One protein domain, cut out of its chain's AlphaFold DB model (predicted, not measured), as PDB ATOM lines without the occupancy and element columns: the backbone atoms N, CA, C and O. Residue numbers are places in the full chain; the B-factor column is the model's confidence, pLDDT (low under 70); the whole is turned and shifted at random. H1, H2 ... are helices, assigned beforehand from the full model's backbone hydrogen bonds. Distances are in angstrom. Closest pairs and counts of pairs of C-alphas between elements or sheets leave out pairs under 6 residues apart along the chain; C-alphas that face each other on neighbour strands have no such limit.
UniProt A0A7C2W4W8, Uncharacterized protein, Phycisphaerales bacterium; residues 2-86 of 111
ATOM      1  N   ARG A   2      49.825  13.607  13.638       38.97
ATOM      2  CA  ARG A   2      49.706  15.035  13.320       38.97
ATOM      3  C   ARG A   2      49.112  15.079  11.919       38.97
ATOM      4  O   ARG A   2      49.775  14.692  10.968       38.97
ATOM      5  N   THR A   3      47.830  15.374  11.818       48.16
ATOM      6  CA  THR A   3      47.157  15.528  10.534       48.16
ATOM      7  C   THR A   3      47.674  16.823   9.917       48.16
ATOM      8  O   THR A   3      47.346  17.906  10.397       48.16
ATOM      9  N   ASP A   4      48.532  16.712   8.903       54.53
ATOM     10  CA  ASP A   4      49.023  17.828   8.088       54.53
ATOM     11  C   ASP A   4      47.892  18.374   7.196       54.53
ATOM     12  O   ASP A   4      47.962  18.335   5.970       54.53
ATOM     13  N   TYR A   5      46.815  18.877   7.801       62.44
ATOM     14  CA  TYR A   5      45.851  19.711   7.088       62.44
ATOM     15  C   TYR A   5      46.438  21.114   6.999       62.44
ATOM     16  O   TYR A   5      46.260  21.952   7.878       62.44
ATOM     17  N   ASN A   6      47.217  21.335   5.947       80.25
ATOM     18  CA  ASN A   6      47.649  22.664   5.555       80.25
ATOM     19  C   ASN A   6      46.459  23.303   4.835       80.25
ATOM     20  O   ASN A   6      46.132  22.868   3.730       80.25
ATOM     21  N   ARG A   7      45.800  24.277   5.468       88.81
ATOM     22  CA  ARG A   7      44.624  24.915   4.872       88.81
ATOM     23  C   ARG A   7      45.013  25.651   3.600       88.81
ATOM     24  O   ARG A   7      46.112  26.218   3.501       88.81
ATOM     25  N   ASP A   8      44.114  25.649   2.626       88.69
ATOM     26  CA  ASP A   8      44.300  26.457   1.427       88.69
ATOM     27  C   ASP A   8      43.958  27.941   1.680       88.69
ATOM     28  O   ASP A   8      43.521  28.344   2.759       88.69
ATOM     29  N   ASN A   9      44.195  28.800   0.685       87.06
ATOM     30  CA  ASN A   9      43.942  30.235   0.837       87.06
ATOM     31  C   ASN A   9      42.452  30.572   1.028       87.06
ATOM     32  O   ASN A   9      42.154  31.588   1.653       87.06
ATOM     33  N   GLN A  10      41.530  29.779   0.475       89.00
ATOM     34  CA  GLN A  10      40.093  30.024   0.590       89.00
ATOM     35  C   GLN A  10      39.594  29.634   1.981       89.00
ATOM     36  O   GLN A  10      38.889  30.417   2.613       89.00
ATOM     37  N   GLU A  11      40.025  28.485   2.497       91.38
ATOM     38  CA  GLU A  11      39.755  28.050   3.869       91.38
ATOM     39  C   GLU A  11      40.288  29.066   4.884       91.38
ATOM     40  O   GLU A  11      39.559  29.510   5.775       91.38
ATOM     41  N   LEU A  12      41.529  29.528   4.694       93.12
ATOM     42  CA  LEU A  12      42.126  30.565   5.538       93.12
ATOM     43  C   LEU A  12      41.364  31.891   5.455       93.12
ATOM     44  O   LEU A  12      41.292  32.614   6.448       93.12
ATOM     45  N   LEU A  13      40.800  32.235   4.293       92.25
ATOM     46  CA  LEU A  13      40.015  33.458   4.128       92.25
ATOM     47  C   LEU A  13      38.655  33.353   4.827       92.25
ATOM     48  O   LEU A  13      38.211  34.318   5.451       92.25
ATOM     49  N   VAL A  14      38.013  32.185   4.772       92.50
ATOM     50  CA  VAL A  14      36.772  31.907   5.507       92.50
ATOM     51  C   VAL A  14      37.014  31.994   7.014       92.50
ATOM     52  O   VAL A  14      36.246  32.649   7.722       92.50
ATOM     53  N   ASP A  15      38.091  31.386   7.507       93.56
ATOM     54  CA  ASP A  15      38.480  31.458   8.917       93.56
ATOM     55  C   ASP A  15      38.815  32.896   9.339       93.56
ATOM     56  O   ASP A  15      38.371  33.351  10.396       93.56
ATOM     57  N   TYR A  16      39.519  33.648   8.486       93.31
ATOM     58  CA  TYR A  16      39.790  35.067   8.705       93.31
ATOM     59  C   TYR A  16      38.500  35.887   8.813       93.31
ATOM     60  O   TYR A  16      38.362  36.691   9.732       93.31
ATOM     61  N   ALA A  17      37.542  35.688   7.904       91.25
ATOM     62  CA  ALA A  17      36.282  36.425   7.903       91.25
ATOM     63  C   ALA A  17      35.433  36.124   9.150       91.25
ATOM     64  O   ALA A  17      34.856  37.042   9.736       91.25
ATOM     65  N   LYS A  18      35.401  34.861   9.601       90.69
ATOM     66  CA  LYS A  18      34.762  34.477  10.871       90.69
ATOM     67  C   LYS A  18      35.429  35.174  12.052       90.69
ATOM     68  O   LYS A  18      34.750  35.826  12.836       90.69
ATOM     69  N   ALA A  19      36.757  35.107  12.131       91.44
ATOM     70  CA  ALA A  19      37.515  35.759  13.190       91.44
ATOM     71  C   ALA A  19      37.354  37.287  13.173       91.44
ATOM     72  O   ALA A  19      37.338  37.925  14.222       91.44
ATOM     73  N   LEU A  20      37.194  37.886  11.992       89.75
ATOM     74  CA  LEU A  20      36.929  39.312  11.849       89.75
ATOM     75  C   LEU A  20      35.553  39.687  12.403       89.75
ATOM     76  O   LEU A  20      35.451  40.642  13.168       89.75
ATOM     77  N   ARG A  21      34.515  38.925  12.043       86.69
ATOM     78  CA  ARG A  21      33.147  39.109  12.548       86.69
ATOM     79  C   ARG A  21      33.072  38.918  14.065       86.69
ATOM     80  O   ARG A  21      32.402  39.689  14.740       86.69
ATOM     81  N   ASP A  22      33.766  37.909  14.582       87.81
ATOM     82  CA  ASP A  22      33.707  37.516  15.993       87.81
ATOM     83  C   ASP A  22      34.695  38.319  16.872       87.81
ATOM     84  O   ASP A  22      34.749  38.126  18.086       87.81
ATOM     85  N   GLY A  23      35.494  39.221  16.281       87.75
ATOM     86  CA  GLY A  23      36.491  40.029  16.995       87.75
ATOM     87  C   GLY A  23      37.713  39.244  17.498       87.75
ATOM     88  O   GLY A  23      38.436  39.729  18.364       87.75
ATOM     89  N   SER A  24      37.966  38.052  16.954       93.19
ATOM     90  CA  SER A  24      38.982  37.075  17.385       93.19
ATOM     91  C   SER A  24      40.140  36.910  16.386       93.19
ATOM     92  O   SER A  24      40.746  35.845  16.246       93.19
ATOM     93  N   ILE A  25      40.486  37.984  15.665       90.38
ATOM     94  CA  ILE A  25      41.635  38.008  14.741       90.38
ATOM     95  C   ILE A  25      42.944  37.510  15.389       90.38
ATOM     96  O   ILE A  25      43.657  36.746  14.732       90.38
ATOM     97  N   PRO A  26      43.300  37.878  16.638       92.44
ATOM     98  CA  PRO A  26      44.517  37.367  17.270       92.44
ATOM     99  C   PRO A  26      44.550  35.837  17.378       92.44
ATOM    100  O   PRO A  26      45.607  35.233  17.198       92.44
ATOM    101  N   GLU A  27      43.413  35.201  17.645       90.88
ATOM    102  CA  GLU A  27      43.267  33.749  17.761       90.88
ATOM    103  C   GLU A  27      43.437  33.072  16.399       90.88
ATOM    104  O   GLU A  27      44.174  32.090  16.296       90.88
ATOM    105  N   PHE A  28      42.860  33.645  15.337       93.50
ATOM    106  CA  PHE A  28      43.110  33.193  13.966       93.50
ATOM    107  C   PHE A  28      44.603  33.248  13.621       93.50
ATOM    108  O   PHE A  28      45.158  32.252  13.161       93.50
ATOM    109  N   LEU A  29      45.276  34.369  13.900       92.50
ATOM    110  CA  LEU A  29      46.701  34.528  13.595       92.50
ATOM    111  C   LEU A  29      47.577  33.528  14.363       92.50
ATOM    112  O   LEU A  29      48.529  32.996  13.798       92.50
ATOM    113  N   LYS A  30      47.238  33.234  15.625       92.62
ATOM    114  CA  LYS A  30      47.909  32.195  16.427       92.62
ATOM    115  C   LYS A  30      47.667  30.782  15.889       92.62
ATOM    116  O   LYS A  30      48.504  29.913  16.106       92.62
ATOM    117  N   SER A  31      46.541  30.549  15.212       92.31
ATOM    118  CA  SER A  31      46.207  29.245  14.624       92.31
ATOM    119  C   SER A  31      47.012  28.919  13.362       92.31
ATOM    120  O   SER A  31      46.983  27.776  12.912       92.31
ATOM    121  N   LEU A  32      47.692  29.905  12.766       91.62
ATOM    122  CA  LEU A  32      48.439  29.715  11.528       91.62
ATOM    123  C   LEU A  32      49.702  28.890  11.765       91.62
ATOM    124  O   LEU A  32      50.523  29.189  12.636       91.62
ATOM    125  N   SER A  33      49.920  27.900  10.909       91.50
ATOM    126  CA  SER A  33      51.217  27.248  10.803       91.50
ATOM    127  C   SER A  33      52.248  28.191  10.165       91.50
ATOM    128  O   SER A  33      51.917  29.127   9.434       91.50
ATOM    129  N   GLY A  34      53.539  27.935  10.395       90.38
ATOM    130  CA  GLY A  34      54.616  28.693   9.745       90.38
ATOM    131  C   GLY A  34      54.513  28.718   8.206       90.38
ATOM    132  O   GLY A  34      54.679  29.787   7.613       90.38
ATOM    133  N   PRO A  35      54.239  27.577   7.536       89.62
ATOM    134  CA  PRO A  35      53.943  27.542   6.104       89.62
ATOM    135  C   PRO A  35      52.720  28.371   5.692       89.62
ATOM    136  O   PRO A  35      52.819  29.115   4.717       89.62
ATOM    137  N   GLU A  36      51.604  28.285   6.423       90.88
ATOM    138  CA  GLU A  36      50.397  29.083   6.150       90.88
ATOM    139  C   GLU A  36      50.709  30.578   6.254       90.88
ATOM    140  O   GLU A  36      50.498  31.317   5.297       90.88
ATOM    141  N   ALA A  37      51.321  31.018   7.356       89.12
ATOM    142  CA  ALA A  37      51.671  32.420   7.575       89.12
ATOM    143  C   ALA A  37      52.587  32.979   6.472       89.12
ATOM    144  O   ALA A  37      52.379  34.093   5.984       89.12
ATOM    145  N   ARG A  38      53.585  32.198   6.033       89.12
ATOM    146  CA  ARG A  38      54.446  32.585   4.904       89.12
ATOM    147  C   ARG A  38      53.658  32.702   3.605       89.12
ATOM    148  O   ARG A  38      53.854  33.670   2.881       89.12
ATOM    149  N   ARG A  39      52.764  31.756   3.319       88.88
ATOM    150  CA  ARG A  39      51.934  31.767   2.108       88.88
ATOM    151  C   ARG A  39      51.003  32.978   2.080       88.88
ATOM    152  O   ARG A  39      50.960  33.681   1.076       88.88
ATOM    153  N   LEU A  40      50.332  33.266   3.196       88.75
ATOM    154  CA  LEU A  40      49.433  34.414   3.328       88.75
ATOM    155  C   LEU A  40      50.151  35.743   3.084       88.75
ATOM    156  O   LEU A  40      49.606  36.631   2.432       88.75
ATOM    157  N   ARG A  41      51.402  35.873   3.548       85.31
ATOM    158  CA  ARG A  41      52.208  37.083   3.339       85.31
ATOM    159  C   ARG A  41      52.421  37.415   1.857       85.31
ATOM    160  O   ARG A  41      52.512  38.594   1.532       85.31
ATOM    161  N   PHE A  42      52.501  36.413   0.984       86.31
ATOM    162  CA  PHE A  42      52.798  36.594  -0.444       86.31
ATOM    163  C   PHE A  42      51.603  36.317  -1.370       86.31
ATOM    164  O   PHE A  42      51.726  36.450  -2.584       86.31
ATOM    165  N   SER A  43      50.449  35.929  -0.823       87.75
ATOM    166  CA  SER A  43      49.253  35.614  -1.605       87.75
ATOM    167  C   SER A  43      48.433  36.874  -1.874       87.75
ATOM    168  O   SER A  43      47.659  37.313  -1.021       87.75
ATOM    169  N   LEU A  44      48.577  37.439  -3.075       88.69
ATOM    170  CA  LEU A  44      47.769  38.579  -3.521       88.69
ATOM    171  C   LEU A  44      46.252  38.298  -3.444       88.69
ATOM    172  O   LEU A  44      45.555  39.105  -2.831       88.69
ATOM    173  N   PRO A  45      45.733  37.139  -3.911       85.38
ATOM    174  CA  PRO A  45      44.300  36.842  -3.812       85.38
ATOM    175  C   PRO A  45      43.777  36.835  -2.371       85.38
ATOM    176  O   PRO A  45      42.650  37.243  -2.101       85.38
ATOM    177  N   PHE A  46      44.601  36.391  -1.416       87.19
ATOM    178  CA  PHE A  46      44.225  36.427  -0.005       87.19
ATOM    179  C   PHE A  46      44.195  37.858   0.538       87.19
ATOM    180  O   PHE A  46      43.270  38.215   1.263       87.19
ATOM    181  N   GLN A  47      45.180  38.692   0.191       88.19
ATOM    182  CA  GLN A  47      45.217  40.093   0.622       88.19
ATOM    183  C   GLN A  47      44.018  40.889   0.091       88.19
ATOM    184  O   GLN A  47      43.404  41.646   0.845       88.19
ATOM    185  N   GLU A  48      43.646  40.670  -1.170       88.81
ATOM    186  CA  GLU A  48      42.447  41.257  -1.777       88.81
ATOM    187  C   GLU A  48      41.174  40.779  -1.066       88.81
ATOM    188  O   GLU A  48      40.342  41.596  -0.664       88.81
ATOM    189  N   GLY A  49      41.060  39.470  -0.811       86.75
ATOM    190  CA  GLY A  49      39.944  38.892  -0.061       86.75
ATOM    191  C   GLY A  49      39.820  39.449   1.360       86.75
ATOM    192  O   GLY A  49      38.718  39.758   1.814       86.75
ATOM    193  N   VAL A  50      40.940  39.643   2.062       89.44
ATOM    194  CA  VAL A  50      40.983  40.286   3.386       89.44
ATOM    195  C   VAL A  50      40.469  41.724   3.313       89.44
ATOM    196  O   VAL A  50      39.715  42.150   4.192       89.44
ATOM    197  N   GLY A  51      40.852  42.472   2.274       87.31
ATOM    198  CA  GLY A  51      40.348  43.821   2.019       87.31
ATOM    199  C   GLY A  51      38.828  43.843   1.845       87.31
ATOM    200  O   GLY A  51      38.145  44.613   2.521       87.31
ATOM    201  N   ALA A  52      38.294  42.941   1.018       86.25
ATOM    202  CA  ALA A  52      36.856  42.798   0.807       86.25
ATOM    203  C   ALA A  52      36.113  42.413   2.099       86.25
ATOM    204  O   ALA A  52      35.112  43.039   2.443       86.25
ATOM    205  N   ALA A  53      36.631  41.448   2.867       86.19
ATOM    206  CA  ALA A  53      36.040  41.033   4.140       86.19
ATOM    207  C   ALA A  53      35.965  42.194   5.146       86.19
ATOM    208  O   ALA A  53      34.945  42.381   5.808       86.19
ATOM    209  N   ARG A  54      37.013  43.025   5.224       87.06
ATOM    210  CA  ARG A  54      37.014  44.237   6.056       87.06
ATOM    211  C   ARG A  54      36.003  45.268   5.595       87.06
ATOM    212  O   ARG A  54      35.332  45.838   6.445       87.06
ATOM    213  N   ALA A  55      35.879  45.496   4.290       85.12
ATOM    214  CA  ALA A  55      34.900  46.433   3.751       85.12
ATOM    215  C   ALA A  55      33.462  45.989   4.063       85.12
ATOM    216  O   ALA A  55      32.657  46.803   4.505       85.12
ATOM    217  N   VAL A  56      33.159  44.696   3.912       83.56
ATOM    218  CA  VAL A  56      31.837  44.133   4.231       83.56
ATOM    219  C   VAL A  56      31.530  44.250   5.721       83.56
ATOM    220  O   VAL A  56      30.446  44.695   6.086       83.56
ATOM    221  N   VAL A  57      32.480  43.896   6.590       82.69
ATOM    222  CA  VAL A  57      32.307  44.042   8.042       82.69
ATOM    223  C   VAL A  57      32.141  45.517   8.415       82.69
ATOM    224  O   VAL A  57      31.206  45.861   9.127       82.69
ATOM    225  N   ALA A  58      32.976  46.412   7.884       78.00
ATOM    226  CA  ALA A  58      32.854  47.846   8.127       78.00
ATOM    227  C   ALA A  58      31.490  48.395   7.682       78.00
ATOM    228  O   ALA A  58      30.884  49.152   8.429       78.00
ATOM    229  N   ALA A  59      30.981  47.980   6.518       80.69
ATOM    230  CA  ALA A  59      29.653  48.360   6.044       80.69
ATOM    231  C   ALA A  59      28.535  47.811   6.947       80.69
ATOM    232  O   ALA A  59      27.617  48.545   7.293       80.69
ATOM    233  N   ALA A  60      28.636  46.553   7.388       74.62
ATOM    234  CA  ALA A  60      27.657  45.930   8.281       74.62
ATOM    235  C   ALA A  60      27.581  46.607   9.660       74.62
ATOM    236  O   ALA A  60      26.528  46.608  10.295       74.62
ATOM    237  N   PHE A  61      28.689  47.194  10.117       66.75
ATOM    238  CA  PHE A  61      28.757  47.929  11.376       66.75
ATOM    239  C   PHE A  61      28.683  49.451  11.207       66.75
ATOM    240  O   PHE A  61      28.645  50.143  12.220       66.75
ATOM    241  N   ALA A  62      28.615  49.985   9.983       65.75
ATOM    242  CA  ALA A  62      28.559  51.429   9.731       65.75
ATOM    243  C   ALA A  62      27.320  52.075  10.370       65.75
ATOM    244  O   ALA A  62      27.438  53.129  10.992       65.75
ATOM    245  N   ASP A  63      26.174  51.391  10.326       62.75
ATOM    246  CA  ASP A  63      24.938  51.824  10.997       62.75
ATOM    247  C   ASP A  63      24.954  51.580  12.519       62.75
ATOM    248  O   ASP A  63      24.142  52.138  13.253       62.75
ATOM    249  N   GLN A  64      25.879  50.750  13.019       54.19
ATOM    250  CA  GLN A  64      26.010  50.407  14.442       54.19
ATOM    251  C   GLN A  64      27.073  51.230  15.177       54.19
ATOM    252  O   GLN A  64      27.249  51.045  16.385       54.19
ATOM    253  N   ILE A  65      27.767  52.155  14.503       53.28
ATOM    254  CA  ILE A  65      28.645  53.113  15.180       53.28
ATOM    255  C   ILE A  65      27.759  54.130  15.909       53.28
ATOM    256  O   ILE A  65      27.567  55.261  15.471       53.28
ATOM    257  N   GLN A  66      27.242  53.742  17.076       55.88
ATOM    258  CA  GLN A  66      26.985  54.722  18.119       55.88
ATOM    259  C   GLN A  66      28.327  55.392  18.388       55.88
ATOM    260  O   GLN A  66      29.266  54.746  18.860       55.88
ATOM    261  N   THR A  67      28.429  56.672  18.035       54.47
ATOM    262  CA  THR A  67      29.539  57.535  18.433       54.47
ATOM    263  C   THR A  67      29.861  57.219  19.890       54.47
ATOM    264  O   THR A  67      28.962  57.352  20.726       54.47
ATOM    265  N   PRO A  68      31.073  56.729  20.215       59.03
ATOM    266  CA  PRO A  68      31.394  56.392  21.590       59.03
ATOM    267  C   PRO A  68      31.134  57.637  22.429       59.03
ATOM    268  O   PRO A  68      31.708  58.691  22.155       59.03
ATOM    269  N   SER A  69      30.218  57.531  23.396       67.19
ATOM    270  CA  SER A  69      29.793  58.688  24.178       67.19
ATOM    271  C   SER A  69      31.023  59.288  24.847       67.19
ATOM    272  O   SER A  69      31.665  58.632  25.678       67.19
ATOM    273  N   THR A  70      31.357  60.521  24.484       75.25
ATOM    274  CA  THR A  70      32.445  61.306  25.076       75.25
ATOM    275  C   THR A  70      32.327  61.329  26.600       75.25
ATOM    276  O   THR A  70      33.331  61.256  27.306       75.25
ATOM    277  N   ASP A  71      31.096  61.291  27.106       77.81
ATOM    278  CA  ASP A  71      30.762  61.229  28.528       77.81
ATOM    279  C   ASP A  71      31.338  59.992  29.233       77.81
ATOM    280  O   ASP A  71      31.887  60.101  30.329       77.81
ATOM    281  N   LEU A  72      31.303  58.815  28.598       79.81
ATOM    282  CA  LEU A  72      31.871  57.585  29.167       79.81
ATOM    283  C   LEU A  72      33.404  57.639  29.225       79.81
ATOM    284  O   LEU A  72      34.018  57.131  30.170       79.81
ATOM    285  N   PHE A  73      34.032  58.270  28.229       79.25
ATOM    286  CA  PHE A  73      35.473  58.515  28.237       79.25
ATOM    287  C   PHE A  73      35.856  59.473  29.374       79.25
ATOM    288  O   PHE A  73      36.735  59.142  30.176       79.25
ATOM    289  N   ILE A  74      35.150  60.599  29.500       84.19
ATOM    290  CA  ILE A  74      35.354  61.582  30.575       84.19
ATOM    291  C   ILE A  74      35.152  60.928  31.948       84.19
ATOM    292  O   ILE A  74      35.995  61.081  32.835       84.19
ATOM    293  N   ALA A  75      34.103  60.119  32.116       83.31
ATOM    294  CA  ALA A  75      33.839  59.395  33.358       83.31
ATOM    295  C   ALA A  75      34.998  58.455  33.741       83.31
ATOM    296  O   ALA A  75      35.468  58.487  34.880       83.31
ATOM    297  N   ARG A  76      35.529  57.660  32.798       84.69
ATOM    298  CA  ARG A  76      36.689  56.780  33.058       84.69
ATOM    299  C   ARG A  76      37.948  57.557  33.421       84.69
ATOM    300  O   ARG A  76      38.693  57.122  34.302       84.69
ATOM    301  N   VAL A  77      38.205  58.680  32.753       90.31
ATOM    302  CA  VAL A  77      39.356  59.541  33.058       90.31
ATOM    303  C   VAL A  77      39.238  60.099  34.476       90.31
ATOM    304  O   VAL A  77      40.174  59.943  35.261       90.31
ATOM    305  N   ASN A  78      38.073  60.635  34.845       88.44
ATOM    306  CA  ASN A  78      37.822  61.164  36.187       88.44
ATOM    307  C   ASN A  78      37.991  60.095  37.274       88.44
ATOM    308  O   ASN A  78      38.649  60.344  38.284       88.44
ATOM    309  N   VAL A  79      37.494  58.874  37.042       90.81
ATOM    310  CA  VAL A  79      37.700  57.741  37.962       90.81
ATOM    311  C   VAL A  79      39.190  57.431  38.143       90.81
ATOM    312  O   VAL A  79      39.646  57.234  39.270       90.81
ATOM    313  N   ARG A  80      39.986  57.428  37.065       82.50
ATOM    314  CA  ARG A  80      41.438  57.184  37.149       82.50
ATOM    315  C   ARG A  80      42.188  58.311  37.860       82.50
ATOM    316  O   ARG A  80      43.120  58.020  38.609       82.50
ATOM    317  N   ILE A  81      41.796  59.568  37.648       86.69
ATOM    318  CA  ILE A  81      42.369  60.726  38.352       86.69
ATOM    319  C   ILE A  81      42.073  60.620  39.850       86.69
ATOM    320  O   ILE A  81      42.994  60.704  40.660       86.69
ATOM    321  N   ALA A  82      40.822  60.336  40.224       85.88
ATOM    322  CA  ALA A  82      40.426  60.159  41.618       85.88
ATOM    323  C   ALA A  82      41.158  58.982  42.289       85.88
ATOM    324  O   ALA A  82      41.599  59.100  43.431       85.88
ATOM    325  N   ALA A  83      41.341  57.862  41.582       84.69
ATOM    326  CA  ALA A  83      42.103  56.720  42.088       84.69
ATOM    327  C   ALA A  83      43.571  57.081  42.369       84.69
ATOM    328  O   ALA A  83      44.102  56.725  43.419       84.69
ATOM    329  N   ARG A  84      44.215  57.838  41.470       79.56
ATOM    330  CA  ARG A  84      45.591  58.322  41.666       79.56
ATOM    331  C   ARG A  84      45.698  59.327  42.805       79.56
ATOM    332  O   ARG A  84      46.635  59.235  43.588       79.56
ATOM    333  N   ALA A  85      44.739  60.241  42.936       77.31
ATOM    334  CA  ALA A  85      44.699  61.188  44.049       77.31
ATOM    335  C   ALA A  85      44.585  60.463  45.403       77.31
ATOM    336  O   ALA A  85      45.302  60.793  46.344       77.31
ATOM    337  N   LYS A  86      43.760  59.409  45.479       75.25
ATOM    338  CA  LYS A  86      43.667  58.546  46.669       75.25
ATOM    339  C   LYS A  86      44.966  57.786  46.954       75.25
ATOM    340  O   LYS A  86      45.339  57.654  48.112       75.25
TER     341      LYS A  86
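Overview. This is residues 2 to 86 of the 111 residues of an uncharacterized protein of Phycisphaerales bacterium (UniProt A0A7C2W4W8). A small body of four helices bears a long free arm that ends in a fifth helix. H1 and H4 run side by side in the body, H2 folds back along the last part of H1 as a helical hairpin, and H3 stands crosswise near the beginnings of H1 and H4. Residues 62 to 86, of which 70 to 86 belong to H5, stick out from this body. The printed part has 85 residues with five named helices, H1 to H5 in order along the chain, and no named strand; its class is all helix. It is extended, with a radius of gyration of the C-alphas of 19.2 A, and its C-alphas span 56 by 33 by 21 A.

Along the chain. The printed part begins at Arg 2, with its C-alpha at (49.706, 15.035, 13.320). H1 holds residues 9 to 21, 18.2 A from first to last C-alpha, and C-alpha 9 is at (43.942, 30.235, 0.837). H2 holds residues 25 to 31, 9.9 A long, and H3 residues 34 to 42, 13.0 A long. H4, residues 44 to 62, is the longest helix by residues and measures 26.6 A. H5, residues 70 to 86, measures 24.5 A and ends with C-alpha 86 at (43.667, 58.546, 46.669).

Arrangement. H1 touches H4 at a shallow tilt of 22 degrees, the same way; their closest C-alphas are those of Ala 17 and Ala 53, 6.0 A apart. H1 touches H2 with residues 15 to 19 alone, at a steep tilt of 40 degrees, opposite ways; the closest C-alphas, of Ala 19 and Ile 25, are 4.9 A apart. H3 is close to H1 but not clearly touching, about perpendicular at 88 degrees, with the closest C-alphas, of Asn 9 and Leu 40, 7.3 A apart. H3 is likewise close to H4 but not clearly touching, about perpendicular at 83 degrees; the closest C-alphas, of Leu 40 and Phe 46, are 6.5 A apart. H2 and H3 are only just apart, their closest C-alphas at 8.1 A. H5 touches no helix. In H1, H2, H4 and H5 every O i to N i+4 pair is within hydrogen-bond range, and in H3 4 of 5 are.

Size, cuts and confidence. The two C-alphas farthest apart, those of Thr 3 and Ala 85, are 56.7 A apart. Without the residues that stand free, the body spans 39 by 22 by 14 A. The printed part has no cut. The links from H1 to H2, H2 to H3 and H3 to H4 are tight, and the link from H4 to H5, 7 residues, is short. The mean pLDDT of the printed part is 82.6, and residues 2 to 5 and 61 to 69 are under 70.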